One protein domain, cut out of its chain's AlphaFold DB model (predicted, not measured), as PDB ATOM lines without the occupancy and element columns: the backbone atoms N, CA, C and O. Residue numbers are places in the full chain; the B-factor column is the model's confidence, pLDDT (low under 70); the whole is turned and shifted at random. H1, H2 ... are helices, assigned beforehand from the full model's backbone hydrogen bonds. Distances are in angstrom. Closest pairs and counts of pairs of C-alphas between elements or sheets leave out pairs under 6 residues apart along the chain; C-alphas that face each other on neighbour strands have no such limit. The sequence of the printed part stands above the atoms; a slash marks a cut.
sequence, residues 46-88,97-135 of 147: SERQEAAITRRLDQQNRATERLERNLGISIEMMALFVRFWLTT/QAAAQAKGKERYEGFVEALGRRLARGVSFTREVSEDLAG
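What this domain is: This is residues 46 to 88 and 97 to 135 of the 147 residues of the protein "RHH_1 domain-containing protein" of Phenylobacterium zucineum (strain HLK1) (UniProt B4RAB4). A long helix, H1, and a shorter one, H2, make an uneven V: the last residues of H1 meet the first half of H2, which folds back from there at an angle of 37 degrees. A short helix, H3, follows at the far end of H2 and touches neither; residues 46 to 81 and 112 to 135 stand free. The printed part has 82 residues with three named helices in the order H1, H2, H3 and no named strand; the class is all helix. It is extended, with a radius of gyration of the C-alphas of 21.0 A, and spans 71 by 36 by 22 A, only just elongated.

Where its parts are: H1, residues 46 to 87, measures 61.2 A from first to last C-alpha, from Ser 46 at (-79.923, -29.579, 0.858) to Thr 87 at (-32.716, -11.015, -33.310). H2, residues 97 to 120, measures 35.0 A. H3, residues 125 to 134, measures 14.1 A and ends with C-alpha 134 at (-45.380, -42.464, -34.406).

How they stand to each other: H1 touches H2 with residues 82 to 87 alone, and H2 touches H1 with residues 101 to 108 alone. Their closest C-alphas are those of Thr 87 and Gly 104, 4.2 A apart. They run opposite ways at a tilt of 37 degrees, only just steep. The link from H2 to H3 is tight, with 4 residues, yet H2 and H3 are apart. H1 and H3 are apart too. In H1, H2 and H3 every O i to N i+4 pair is within hydrogen-bond range.

The domain as a whole: The two C-alphas farthest apart are those of Ser 46 and Ala 99, at 71.8 A. Residues 89 to 96 are cut out and not printed; C-alphas 88 and 97 are 10.7 A apart across the cut. The mean pLDDT of the printed part is 86.7; residues 125 to 128, 130 and 132 to 135 are under 70.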
ATOM      1  N   SER A  46     -79.912 -30.244   2.174       76.19
ATOM      2  CA  SER A  46     -79.923 -29.579   0.858       76.19
ATOM      3  C   SER A  46     -78.984 -28.376   0.851       76.19
ATOM      4  O   SER A  46     -78.115 -28.278  -0.013       76.19
ATOM      5  N   GLU A  47     -79.068 -27.523   1.877       81.00
ATOM      6  CA  GLU A  47     -78.213 -26.339   2.021       81.00
ATOM      7  C   GLU A  47     -76.722 -26.709   2.071       81.00
ATOM      8  O   GLU A  47     -75.893 -26.081   1.408       81.00
ATOM      9  N   ARG A  48     -76.354 -27.778   2.795       80.94
ATOM     10  CA  ARG A  48     -74.968 -28.276   2.825       80.94
ATOM     11  C   ARG A  48     -74.498 -28.790   1.470       80.94
ATOM     12  O   ARG A  48     -73.336 -28.573   1.115       80.94
ATOM     13  N   GLN A  49     -75.358 -29.487   0.729       82.12
ATOM     14  CA  GLN A  49     -75.011 -30.012  -0.589       82.12
ATOM     15  C   GLN A  49     -74.820 -28.880  -1.604       82.12
ATOM     16  O   GLN A  49     -73.811 -28.863  -2.311       82.12
ATOM     17  N   GLU A  50     -75.729 -27.911  -1.625       87.62
ATOM     18  CA  GLU A  50     -75.627 -26.717  -2.466       87.62
ATOM     19  C   GLU A  50     -74.372 -25.905  -2.124       87.62
ATOM     20  O   GLU A  50     -73.575 -25.593  -3.010       87.62
ATOM     21  N   ALA A  51     -74.103 -25.663  -0.836       90.44
ATOM     22  CA  ALA A  51     -72.896 -24.967  -0.399       90.44
ATOM     23  C   ALA A  51     -71.604 -25.708  -0.794       90.44
ATOM     24  O   ALA A  51     -70.611 -25.074  -1.158       90.44
ATOM     25  N   ALA A  52     -71.589 -27.044  -0.736       91.94
ATOM     26  CA  ALA A  52     -70.442 -27.840  -1.169       91.94
ATOM     27  C   ALA A  52     -70.205 -27.736  -2.684       91.94
ATOM     28  O   ALA A  52     -69.052 -27.646  -3.115       91.94
ATOM     29  N   ILE A  53     -71.276 -27.711  -3.483       94.31
ATOM     30  CA  ILE A  53     -71.200 -27.517  -4.936       94.31
ATOM     31  C   ILE A  53     -70.653 -26.124  -5.250       94.31
ATOM     32  O   ILE A  53     -69.668 -26.027  -5.980       94.31
ATOM     33  N   THR A  54     -71.207 -25.070  -4.646       95.31
ATOM     34  CA  THR A  54     -70.736 -23.690  -4.845       95.31
ATOM     35  C   THR A  54     -69.258 -23.548  -4.489       95.31
ATOM     36  O   THR A  54     -68.475 -23.067  -5.301       95.31
ATOM     37  N   ARG A  55     -68.819 -24.084  -3.341       95.06
ATOM     38  CA  ARG A  55     -67.395 -24.060  -2.952       95.06
ATOM     39  C   ARG A  55     -66.493 -24.774  -3.955       95.06
ATOM     40  O   ARG A  55     -65.377 -24.323  -4.210       95.06
ATOM     41  N   ARG A  56     -66.948 -25.902  -4.507       95.56
ATOM     42  CA  ARG A  56     -66.190 -26.644  -5.520       95.56
ATOM     43  C   ARG A  56     -66.098 -25.857  -6.826       95.56
ATOM     44  O   ARG A  56     -65.023 -25.829  -7.421       95.56
ATOM     45  N   LEU A  57     -67.186 -25.213  -7.243       97.69
ATOM     46  CA  LEU A  57     -67.204 -24.344  -8.418       97.69
ATOM     47  C   LEU A  57     -66.267 -23.148  -8.233       97.69
ATOM     48  O   LEU A  57     -65.436 -22.897  -9.100       97.69
ATOM     49  N   ASP A  58     -66.293 -22.492  -7.074       96.69
ATOM     50  CA  ASP A  58     -65.375 -21.393  -6.756       96.69
ATOM     51  C   ASP A  58     -63.910 -21.847  -6.802       96.69
ATOM     52  O   ASP A  58     -63.035 -21.148  -7.319       96.69
ATOM     53  N   GLN A  59     -63.621 -23.042  -6.278       96.38
ATOM     54  CA  GLN A  59     -62.281 -23.620  -6.329       96.38
ATOM     55  C   GLN A  59     -61.831 -23.881  -7.771       96.38
ATOM     56  O   GLN A  59     -60.675 -23.605  -8.102       96.38
ATOM     57  N   GLN A  60     -62.724 -24.397  -8.619       98.00
ATOM     58  CA  GLN A  60     -62.453 -24.598 -10.041       98.00
ATOM     59  C   GLN A  60     -62.225 -23.265 -10.749       98.00
ATOM     60  O   GLN A  60     -61.236 -23.138 -11.463       98.00
ATOM     61  N   ASN A  61     -63.052 -22.255 -10.480       97.69
ATOM     62  CA  ASN A  61     -62.910 -20.938 -11.089       97.69
ATOM     63  C   ASN A  61     -61.553 -20.307 -10.749       97.69
ATOM     64  O   ASN A  61     -60.802 -19.912 -11.635       97.69
ATOM     65  N   ARG A  62     -61.151 -20.349  -9.472       97.31
ATOM     66  CA  ARG A  62     -59.819 -19.887  -9.036       97.31
ATOM     67  C   ARG A  62     -58.670 -20.695  -9.636       97.31
ATOM     68  O   ARG A  62     -57.562 -20.185  -9.795       97.31
ATOM     69  N   ALA A  63     -58.865 -21.990  -9.886       96.94
ATOM     70  CA  ALA A  63     -57.864 -22.801 -10.571       96.94
ATOM     71  C   ALA A  63     -57.724 -22.365 -12.036       96.94
ATOM     72  O   ALA A  63     -56.597 -22.170 -12.486       96.94
ATOM     73  N   THR A  64     -58.841 -22.134 -12.725       98.06
ATOM     74  CA  THR A  64     -58.880 -21.628 -14.101       98.06
ATOM     75  C   THR A  64     -58.219 -20.259 -14.219       98.06
ATOM     76  O   THR A  64     -57.288 -20.120 -15.001       98.06
ATOM     77  N   GLU A  65     -58.573 -19.289 -13.374       97.50
ATOM     78  CA  GLU A  65     -57.961 -17.947 -13.381       97.50
ATOM     79  C   GLU A  65     -56.432 -17.995 -13.197       97.50
ATOM     80  O   GLU A  65     -55.675 -17.245 -13.820       97.50
ATOM     81  N   ARG A  66     -55.939 -18.899 -12.339       96.88
ATOM     82  CA  ARG A  66     -54.492 -19.106 -12.160       96.88
ATOM     83  C   ARG A  66     -53.847 -19.746 -13.382       96.88
ATOM     84  O   ARG A  66     -52.734 -19.363 -13.735       96.88
ATOM     85  N   LEU A  67     -54.515 -20.710 -14.010       98.06
ATOM     86  CA  LEU A  67     -54.032 -21.336 -15.240       98.06
ATOM     87  C   LEU A  67     -53.971 -20.329 -16.388       98.06
ATOM     88  O   LEU A  67     -52.953 -20.275 -17.066       98.06
ATOM     89  N   GLU A  68     -54.995 -19.495 -16.555       96.81
ATOM     90  CA  GLU A  68     -55.018 -18.419 -17.550       96.81
ATOM     91  C   GLU A  68     -53.862 -17.440 -17.339       96.81
ATOM     92  O   GLU A  68     -53.123 -17.142 -18.276       96.81
ATOM     93  N   ARG A  69     -53.636 -17.006 -16.092       97.12
ATOM     94  CA  ARG A  69     -52.496 -16.147 -15.752       97.12
ATOM     95  C   ARG A  69     -51.161 -16.808 -16.093       97.12
ATOM     96  O   ARG A  69     -50.314 -16.186 -16.728       97.12
ATOM     97  N   ASN A  70     -50.961 -18.057 -15.674       97.25
ATOM     98  CA  ASN A  70     -49.715 -18.783 -15.920       97.25
ATOM     99  C   ASN A  70     -49.483 -19.026 -17.417       97.25
ATOM    100  O   ASN A  70     -48.346 -18.959 -17.886       97.25
ATOM    101  N   LEU A  71     -50.554 -19.283 -18.170       97.19
ATOM    102  CA  LEU A  71     -50.504 -19.420 -19.618       97.19
ATOM    103  C   LEU A  71     -50.113 -18.095 -20.280       97.19
ATOM    104  O   LEU A  71     -49.226 -18.098 -21.128       97.19
ATOM    105  N   GLY A  72     -50.698 -16.973 -19.850       94.31
ATOM    106  CA  GLY A  72     -50.315 -15.637 -20.313       94.31
ATOM    107  C   GLY A  72     -48.826 -15.359 -20.100       94.31
ATOM    108  O   GLY A  72     -48.117 -15.053 -21.055       94.31
ATOM    109  N   ILE A  73     -48.323 -15.593 -18.883       95.56
ATOM    110  CA  ILE A  73     -46.891 -15.455 -18.557       95.56
ATOM    111  C   ILE A  73     -46.028 -16.356 -19.453       95.56
ATOM    112  O   ILE A  73     -44.986 -15.931 -19.952       95.56
ATOM    113  N   SER A  74     -46.453 -17.599 -19.685       94.81
ATOM    114  CA  SER A  74     -45.712 -18.547 -20.527       94.81
ATOM    115  C   SER A  74     -45.654 -18.094 -21.989       94.81
ATOM    116  O   SER A  74     -44.610 -18.218 -22.628       94.81
ATOM    117  N   ILE A  75     -46.753 -17.540 -22.512       93.38
ATOM    118  CA  ILE A  75     -46.825 -16.975 -23.865       93.38
ATOM    119  C   ILE A  75     -45.909 -15.754 -23.980       93.38
ATOM    120  O   ILE A  75     -45.136 -15.673 -24.933       93.38
ATOM    121  N   GLU A  76     -45.943 -14.839 -23.011       92.62
ATOM    122  CA  GLU A  76     -45.063 -13.664 -22.986       92.62
ATOM    123  C   GLU A  76     -43.586 -14.064 -22.942       92.62
ATOM    124  O   GLU A  76     -42.784 -13.588 -23.747       92.62
ATOM    125  N   MET A  77     -43.228 -14.994 -22.054       94.88
ATOM    126  CA  MET A  77     -41.868 -15.518 -21.942       94.88
ATOM    127  C   MET A  77     -41.406 -16.170 -23.251       94.88
ATOM    128  O   MET A  77     -40.293 -15.911 -23.706       94.88
ATOM    129  N   MET A  78     -42.259 -16.983 -23.882       91.88
ATOM    130  CA  MET A  78     -41.947 -17.619 -25.163       91.88
ATOM    131  C   MET A  78     -41.783 -16.585 -26.282       91.88
ATOM    132  O   MET A  78     -40.842 -16.675 -27.067       91.88
ATOM    133  N   ALA A  79     -42.652 -15.574 -26.342       88.75
ATOM    134  CA  ALA A  79     -42.547 -14.499 -27.323       88.75
ATOM    135  C   ALA A  79     -41.225 -13.726 -27.172       88.75
ATOM    136  O   ALA A  79     -40.539 -13.473 -28.166       88.75
ATOM    137  N   LEU A  80     -40.833 -13.407 -25.932       90.56
ATOM    138  CA  LEU A  80     -39.543 -12.785 -25.635       90.56
ATOM    139  C   LEU A  80     -38.369 -13.688 -26.024       90.56
ATOM    140  O   LEU A  80     -37.436 -13.206 -26.663       90.56
ATOM    141  N   PHE A  81     -38.429 -14.983 -25.699       90.12
ATOM    142  CA  PHE A  81     -37.401 -15.959 -26.066       90.12
ATOM    143  C   PHE A  81     -37.223 -16.056 -27.583       90.12
ATOM    144  O   PHE A  81     -36.106 -15.919 -28.074       90.12
ATOM    145  N   VAL A  82     -38.312 -16.236 -28.336       88.88
ATOM    146  CA  VAL A  82     -38.267 -16.348 -29.802       88.88
ATOM    147  C   VAL A  82     -37.728 -15.068 -30.427       88.88
ATOM    148  O   VAL A  82     -36.859 -15.128 -31.298       88.88
ATOM    149  N   ARG A  83     -38.196 -13.900 -29.965       83.44
ATOM    150  CA  ARG A  83     -37.681 -12.612 -30.435       83.44
ATOM    151  C   ARG A  83     -36.184 -12.509 -30.168       83.44
ATOM    152  O   ARG A  83     -35.429 -12.296 -31.109       83.44
ATOM    153  N   PHE A  84     -35.762 -12.713 -28.921       86.69
ATOM    154  CA  PHE A  84     -34.356 -12.677 -28.536       86.69
ATOM    155  C   PHE A  84     -33.523 -13.642 -29.382       86.69
ATOM    156  O   PHE A  84     -32.516 -13.230 -29.947       86.69
ATOM    157  N   TRP A  85     -33.955 -14.888 -29.551       86.06
ATOM    158  CA  TRP A  85     -33.229 -15.895 -30.322       86.06
ATOM    159  C   TRP A  85     -33.057 -15.513 -31.798       86.06
ATOM    160  O   TRP A  85     -31.985 -15.691 -32.373       86.06
ATOM    161  N   LEU A  86     -34.097 -14.954 -32.420       83.69
ATOM    162  CA  LEU A  86     -34.062 -14.596 -33.838       83.69
ATOM    163  C   LEU A  86     -33.350 -13.266 -34.110       83.69
ATOM    164  O   LEU A  86     -32.795 -13.095 -35.199       83.69
ATOM    165  N   THR A  87     -33.330 -12.343 -33.143       79.12
ATOM    166  CA  THR A  87     -32.716 -11.015 -33.310       79.12
ATOM    167  C   THR A  87     -31.339 -10.881 -32.670       79.12
ATOM    168  O   THR A  87     -30.613  -9.942 -32.995       79.12
ATOM    169  N   THR A  88     -30.944 -11.789 -31.774       79.00
ATOM    170  CA  THR A  88     -29.600 -11.759 -31.184       79.00
ATOM    171  C   THR A  88     -28.580 -12.040 -32.270       79.00
ATOM    172  O   THR A  88     -28.573 -13.092 -32.907       79.00
ATOM    173  N   GLN A  97     -23.294  -4.482 -38.119       83.44
ATOM    174  CA  GLN A  97     -24.341  -4.579 -37.094       83.44
ATOM    175  C   GLN A  97     -25.725  -4.195 -37.626       83.44
ATOM    176  O   GLN A  97     -26.691  -4.920 -37.393       83.44
ATOM    177  N   ALA A  98     -25.831  -3.096 -38.381       85.50
ATOM    178  CA  ALA A  98     -27.110  -2.629 -38.920       85.50
ATOM    179  C   ALA A  98     -27.755  -3.659 -39.868       85.50
ATOM    180  O   ALA A  98     -28.946  -3.953 -39.757       85.50
ATOM    181  N   ALA A  99     -26.957  -4.259 -40.756       85.62
ATOM    182  CA  ALA A  99     -27.423  -5.294 -41.675       85.62
ATOM    183  C   ALA A  99     -27.866  -6.565 -40.931       85.62
ATOM    184  O   ALA A  99     -28.898  -7.157 -41.256       85.62
ATOM    185  N   ALA A 100     -27.124  -6.969 -39.899       83.88
ATOM    186  CA  ALA A 100     -27.454  -8.155 -39.121       83.88
ATOM    187  C   ALA A 100     -28.734  -7.982 -38.279       83.88
ATOM    188  O   ALA A 100     -29.578  -8.883 -38.257       83.88
ATOM    189  N   GLN A 101     -28.933  -6.803 -37.680       83.88
ATOM    190  CA  GLN A 101     -30.174  -6.443 -36.985       83.88
ATOM    191  C   GLN A 101     -31.378  -6.450 -37.936       83.88
ATOM    192  O   GLN A 101     -32.419  -7.030 -37.615       83.88
ATOM    193  N   ALA A 102     -31.230  -5.877 -39.136       87.19
ATOM    194  CA  ALA A 102     -32.276  -5.900 -40.158       87.19
ATOM    195  C   ALA A 102     -32.658  -7.339 -40.544       87.19
ATOM    196  O   ALA A 102     -33.842  -7.677 -40.585       87.19
ATOM    197  N   LYS A 103     -31.668  -8.225 -40.723       87.81
ATOM    198  CA  LYS A 103     -31.908  -9.642 -41.032       87.81
ATOM    199  C   LYS A 103     -32.562 -10.404 -39.875       87.81
ATOM    200  O   LYS A 103     -33.337 -11.331 -40.108       87.81
ATOM    201  N   GLY A 104     -32.242 -10.063 -38.627       87.81
ATOM    202  CA  GLY A 104     -32.915 -10.615 -37.448       87.81
ATOM    203  C   GLY A 104     -34.396 -10.237 -37.404       87.81
ATOM    204  O   GLY A 104     -35.251 -11.096 -37.184       87.81
ATOM    205  N   LYS A 105     -34.708  -8.969 -37.694       87.56
ATOM    206  CA  LYS A 105     -36.088  -8.474 -37.779       87.56
ATOM    207  C   LYS A 105     -36.883  -9.165 -38.893       87.56
ATOM    208  O   LYS A 105     -37.982  -9.638 -38.628       87.56
ATOM    209  N   GLU A 106     -36.305  -9.300 -40.086       90.25
ATOM    210  CA  GLU A 106     -36.924 -10.012 -41.219       90.25
ATOM    211  C   GLU A 106     -37.272 -11.469 -40.857       90.25
ATOM    212  O   GLU A 106     -38.378 -11.941 -41.121       90.25
ATOM    213  N   ARG A 107     -36.356 -12.181 -40.178       91.19
ATOM    214  CA  ARG A 107     -36.600 -13.556 -39.704       91.19
ATOM    215  C   ARG A 107     -37.747 -13.633 -38.697       91.19
ATOM    216  O   ARG A 107     -38.541 -14.569 -38.759       91.19
ATOM    217  N   TYR A 108     -37.834 -12.671 -37.781       89.31
ATOM    218  CA  TYR A 108     -38.926 -12.608 -36.810       89.31
ATOM    219  C   TYR A 108     -40.282 -12.367 -37.487       89.31
ATOM    220  O   TYR A 108     -41.241 -13.080 -37.199       89.31
ATOM    221  N   GLU A 109     -40.362 -11.418 -38.422       90.69
ATOM    222  CA  GLU A 109     -41.594 -11.133 -39.173       90.69
ATOM    223  C   GLU A 109     -42.065 -12.360 -39.969       90.69
ATOM    224  O   GLU A 109     -43.234 -12.744 -39.874       90.69
ATOM    225  N   GLY A 110     -41.148 -13.047 -40.658       91.62
ATOM    226  CA  GLY A 110     -41.457 -14.288 -41.374       91.62
ATOM    227  C   GLY A 110     -41.945 -15.419 -40.458       91.62
ATOM    228  O   GLY A 110     -42.873 -16.149 -40.815       91.62
ATOM    229  N   PHE A 111     -41.374 -15.547 -39.255       89.31
ATOM    230  CA  PHE A 111     -41.856 -16.496 -38.246       89.31
ATOM    231  C   PHE A 111     -43.294 -16.184 -37.810       89.31
ATOM    232  O   PHE A 111     -44.134 -17.086 -37.798       89.31
ATOM    233  N   VAL A 112     -43.595 -14.921 -37.484       89.81
ATOM    234  CA  VAL A 112     -44.938 -14.494 -37.054       89.81
ATOM    235  C   VAL A 112     -45.974 -14.787 -38.139       89.81
ATOM    236  O   VAL A 112     -47.045 -15.319 -37.846       89.81
ATOM    237  N   GLU A 113     -45.645 -14.505 -39.398       93.12
ATOM    238  CA  GLU A 113     -46.536 -14.765 -40.527       93.12
ATOM    239  C   GLU A 113     -46.793 -16.271 -40.724       93.12
ATOM    240  O   GLU A 113     -47.938 -16.705 -40.894       93.12
ATOM    241  N   ALA A 114     -45.743 -17.096 -40.652       90.38
ATOM    242  CA  ALA A 114     -45.862 -18.548 -40.748       90.38
ATOM    243  C   ALA A 114     -46.706 -19.136 -39.608       90.38
ATOM    244  O   ALA A 114     -47.575 -19.978 -39.859       90.38
ATOM    245  N   LEU A 115     -46.498 -18.661 -38.375       87.44
ATOM    246  CA  LEU A 115     -47.290 -19.055 -37.213       87.44
ATOM    247  C   LEU A 115     -48.763 -18.663 -37.385       87.44
ATOM    248  O   LEU A 115     -49.640 -19.498 -37.170       87.44
ATOM    249  N   GLY A 116     -49.041 -17.435 -37.839       88.62
ATOM    250  CA  GLY A 116     -50.399 -16.960 -38.108       88.62
ATOM    251  C   GLY A 116     -51.131 -17.823 -39.137       88.62
ATOM    252  O   GLY A 116     -52.248 -18.279 -38.884       88.62
ATOM    253  N   ARG A 117     -50.476 -18.145 -40.264       91.12
ATOM    254  CA  ARG A 117     -51.033 -19.060 -41.279       91.12
ATOM    255  C   ARG A 117     -51.329 -20.444 -40.711       91.12
ATOM    256  O   ARG A 117     -52.333 -21.050 -41.073       91.12
ATOM    257  N   ARG A 118     -50.455 -20.959 -39.846       85.00
ATOM    258  CA  ARG A 118     -50.619 -22.281 -39.236       85.00
ATOM    259  C   ARG A 118     -51.787 -22.312 -38.249       85.00
ATOM    260  O   ARG A 118     -52.602 -23.227 -38.322       85.00
ATOM    261  N   LEU A 119     -51.921 -21.293 -37.398       84.88
ATOM    262  CA  LEU A 119     -53.052 -21.156 -36.472       84.88
ATOM    263  C   LEU A 119     -54.392 -21.049 -37.211       84.88
ATOM    264  O   LEU A 119     -55.346 -21.722 -36.833       84.88
ATOM    265  N   ALA A 120     -54.452 -20.284 -38.307       87.75
ATOM    266  CA  ALA A 120     -55.660 -20.147 -39.124       87.75
ATOM    267  C   ALA A 120     -56.136 -21.473 -39.750       87.75
ATOM    268  O   ALA A 120     -57.324 -21.641 -40.010       87.75
ATOM    269  N   ARG A 121     -55.228 -22.434 -39.976       85.38
ATOM    270  CA  ARG A 121     -55.565 -23.777 -40.482       85.38
ATOM    271  C   ARG A 121     -56.137 -24.704 -39.404       85.38
ATOM    272  O   ARG A 121     -56.643 -25.766 -39.746       85.38
ATOM    273  N   GLY A 122     -56.034 -24.344 -38.120       76.44
ATOM    274  CA  GLY A 122     -56.568 -25.131 -37.002       76.44
ATOM    275  C   GLY A 122     -55.860 -26.466 -36.743       76.44
ATOM    276  O   GLY A 122     -56.346 -27.268 -35.947       76.44
ATOM    277  N   VAL A 123     -54.722 -26.735 -37.393       72.19
ATOM    278  CA  VAL A 123     -53.997 -27.999 -37.213       72.19
ATOM    279  C   VAL A 123     -53.225 -27.958 -35.897       72.19
ATOM    280  O   VAL A 123     -52.356 -27.106 -35.681       72.19
ATOM    281  N   SER A 124     -53.555 -28.877 -34.988       73.31
ATOM    282  CA  SER A 124     -52.881 -28.941 -33.694       73.31
ATOM    283  C   SER A 124     -51.421 -29.355 -33.869       73.31
ATOM    284  O   SER A 124     -51.130 -30.436 -34.371       73.31
ATOM    285  N   PHE A 125     -50.500 -28.521 -33.382       69.88
ATOM    286  CA  PHE A 125     -49.070 -28.854 -33.297       69.88
ATOM    287  C   PHE A 125     -48.804 -30.152 -32.552       69.88
ATOM    288  O   PHE A 125     -47.973 -30.948 -32.969       69.88
ATOM    289  N   THR A 126     -49.554 -30.403 -31.483       68.19
ATOM    290  CA  THR A 126     -49.385 -31.624 -30.695       68.19
ATOM    291  C   THR A 126     -49.771 -32.871 -31.477       68.19
ATOM    292  O   THR A 126     -49.196 -33.930 -31.243       68.19
ATOM    293  N   ARG A 127     -50.709 -32.751 -32.422       69.12
ATOM    294  CA  ARG A 127     -51.120 -33.856 -33.284       69.12
ATOM    295  C   ARG A 127     -50.050 -34.163 -34.329       69.12
ATOM    296  O   ARG A 127     -49.670 -35.318 -34.434       69.12
ATOM    297  N   GLU A 128     -49.520 -33.146 -35.006       65.81
ATOM    298  CA  GLU A 128     -48.422 -33.310 -35.977       65.81
ATOM    299  C   GLU A 128     -47.179 -33.930 -35.322       65.81
ATOM    300  O   GLU A 128     -46.665 -34.926 -35.809       65.81
ATOM    301  N   VAL A 129     -46.754 -33.430 -34.155       70.94
ATOM    302  CA  VAL A 129     -45.606 -34.004 -33.426       70.94
ATOM    303  C   VAL A 129     -45.870 -35.450 -32.994       70.94
ATOM    304  O   VAL A 129     -44.962 -36.276 -33.009       70.94
ATOM    305  N   SER A 130     -47.109 -35.780 -32.614       68.88
ATOM    306  CA  SER A 130     -47.475 -37.161 -32.271       68.88
ATOM    307  C   SER A 130     -47.439 -38.083 -33.494       68.88
ATOM    308  O   SER A 130     -47.005 -39.225 -33.376       68.88
ATOM    309  N   GLU A 131     -47.874 -37.591 -34.658       70.38
ATOM    310  CA  GLU A 131     -47.831 -38.312 -35.935       70.38
ATOM    311  C   GLU A 131     -46.378 -38.505 -36.421       70.38
ATOM    312  O   GLU A 131     -46.022 -39.617 -36.813       70.38
ATOM    313  N   ASP A 132     -45.505 -37.500 -36.278       68.75
ATOM    314  CA  ASP A 132     -44.069 -37.593 -36.598       68.75
ATOM    315  C   ASP A 132     -43.325 -38.591 -35.692       68.75
ATOM    316  O   ASP A 132     -42.501 -39.379 -36.161       68.75
ATOM    317  N   LEU A 133     -43.628 -38.603 -34.388       68.75
ATOM    318  CA  LEU A 133     -43.044 -39.560 -33.439       68.75
ATOM    319  C   LEU A 133     -43.542 -40.992 -33.677       68.75
ATOM    320  O   LEU A 133     -42.768 -41.937 -33.535       68.75
ATOM    321  N   ALA A 134     -44.812 -41.162 -34.055       68.75
ATOM    322  CA  ALA A 134     -45.380 -42.464 -34.406       68.75
ATOM    323  C   ALA A 134     -44.889 -42.983 -35.771       68.75
ATOM    324  O   ALA A 134     -44.917 -44.189 -36.012       68.75
ATOM    325  N   GLY A 135     -44.442 -42.084 -36.655       57.75
ATOM    326  CA  GLY A 135     -43.917 -42.387 -37.985       57.75
ATOM    327  C   GLY A 135     -42.413 -42.675 -38.048       57.75
ATOM    328  O   GLY A 135     -41.921 -42.994 -39.127       57.75
TER     329      GLY A 135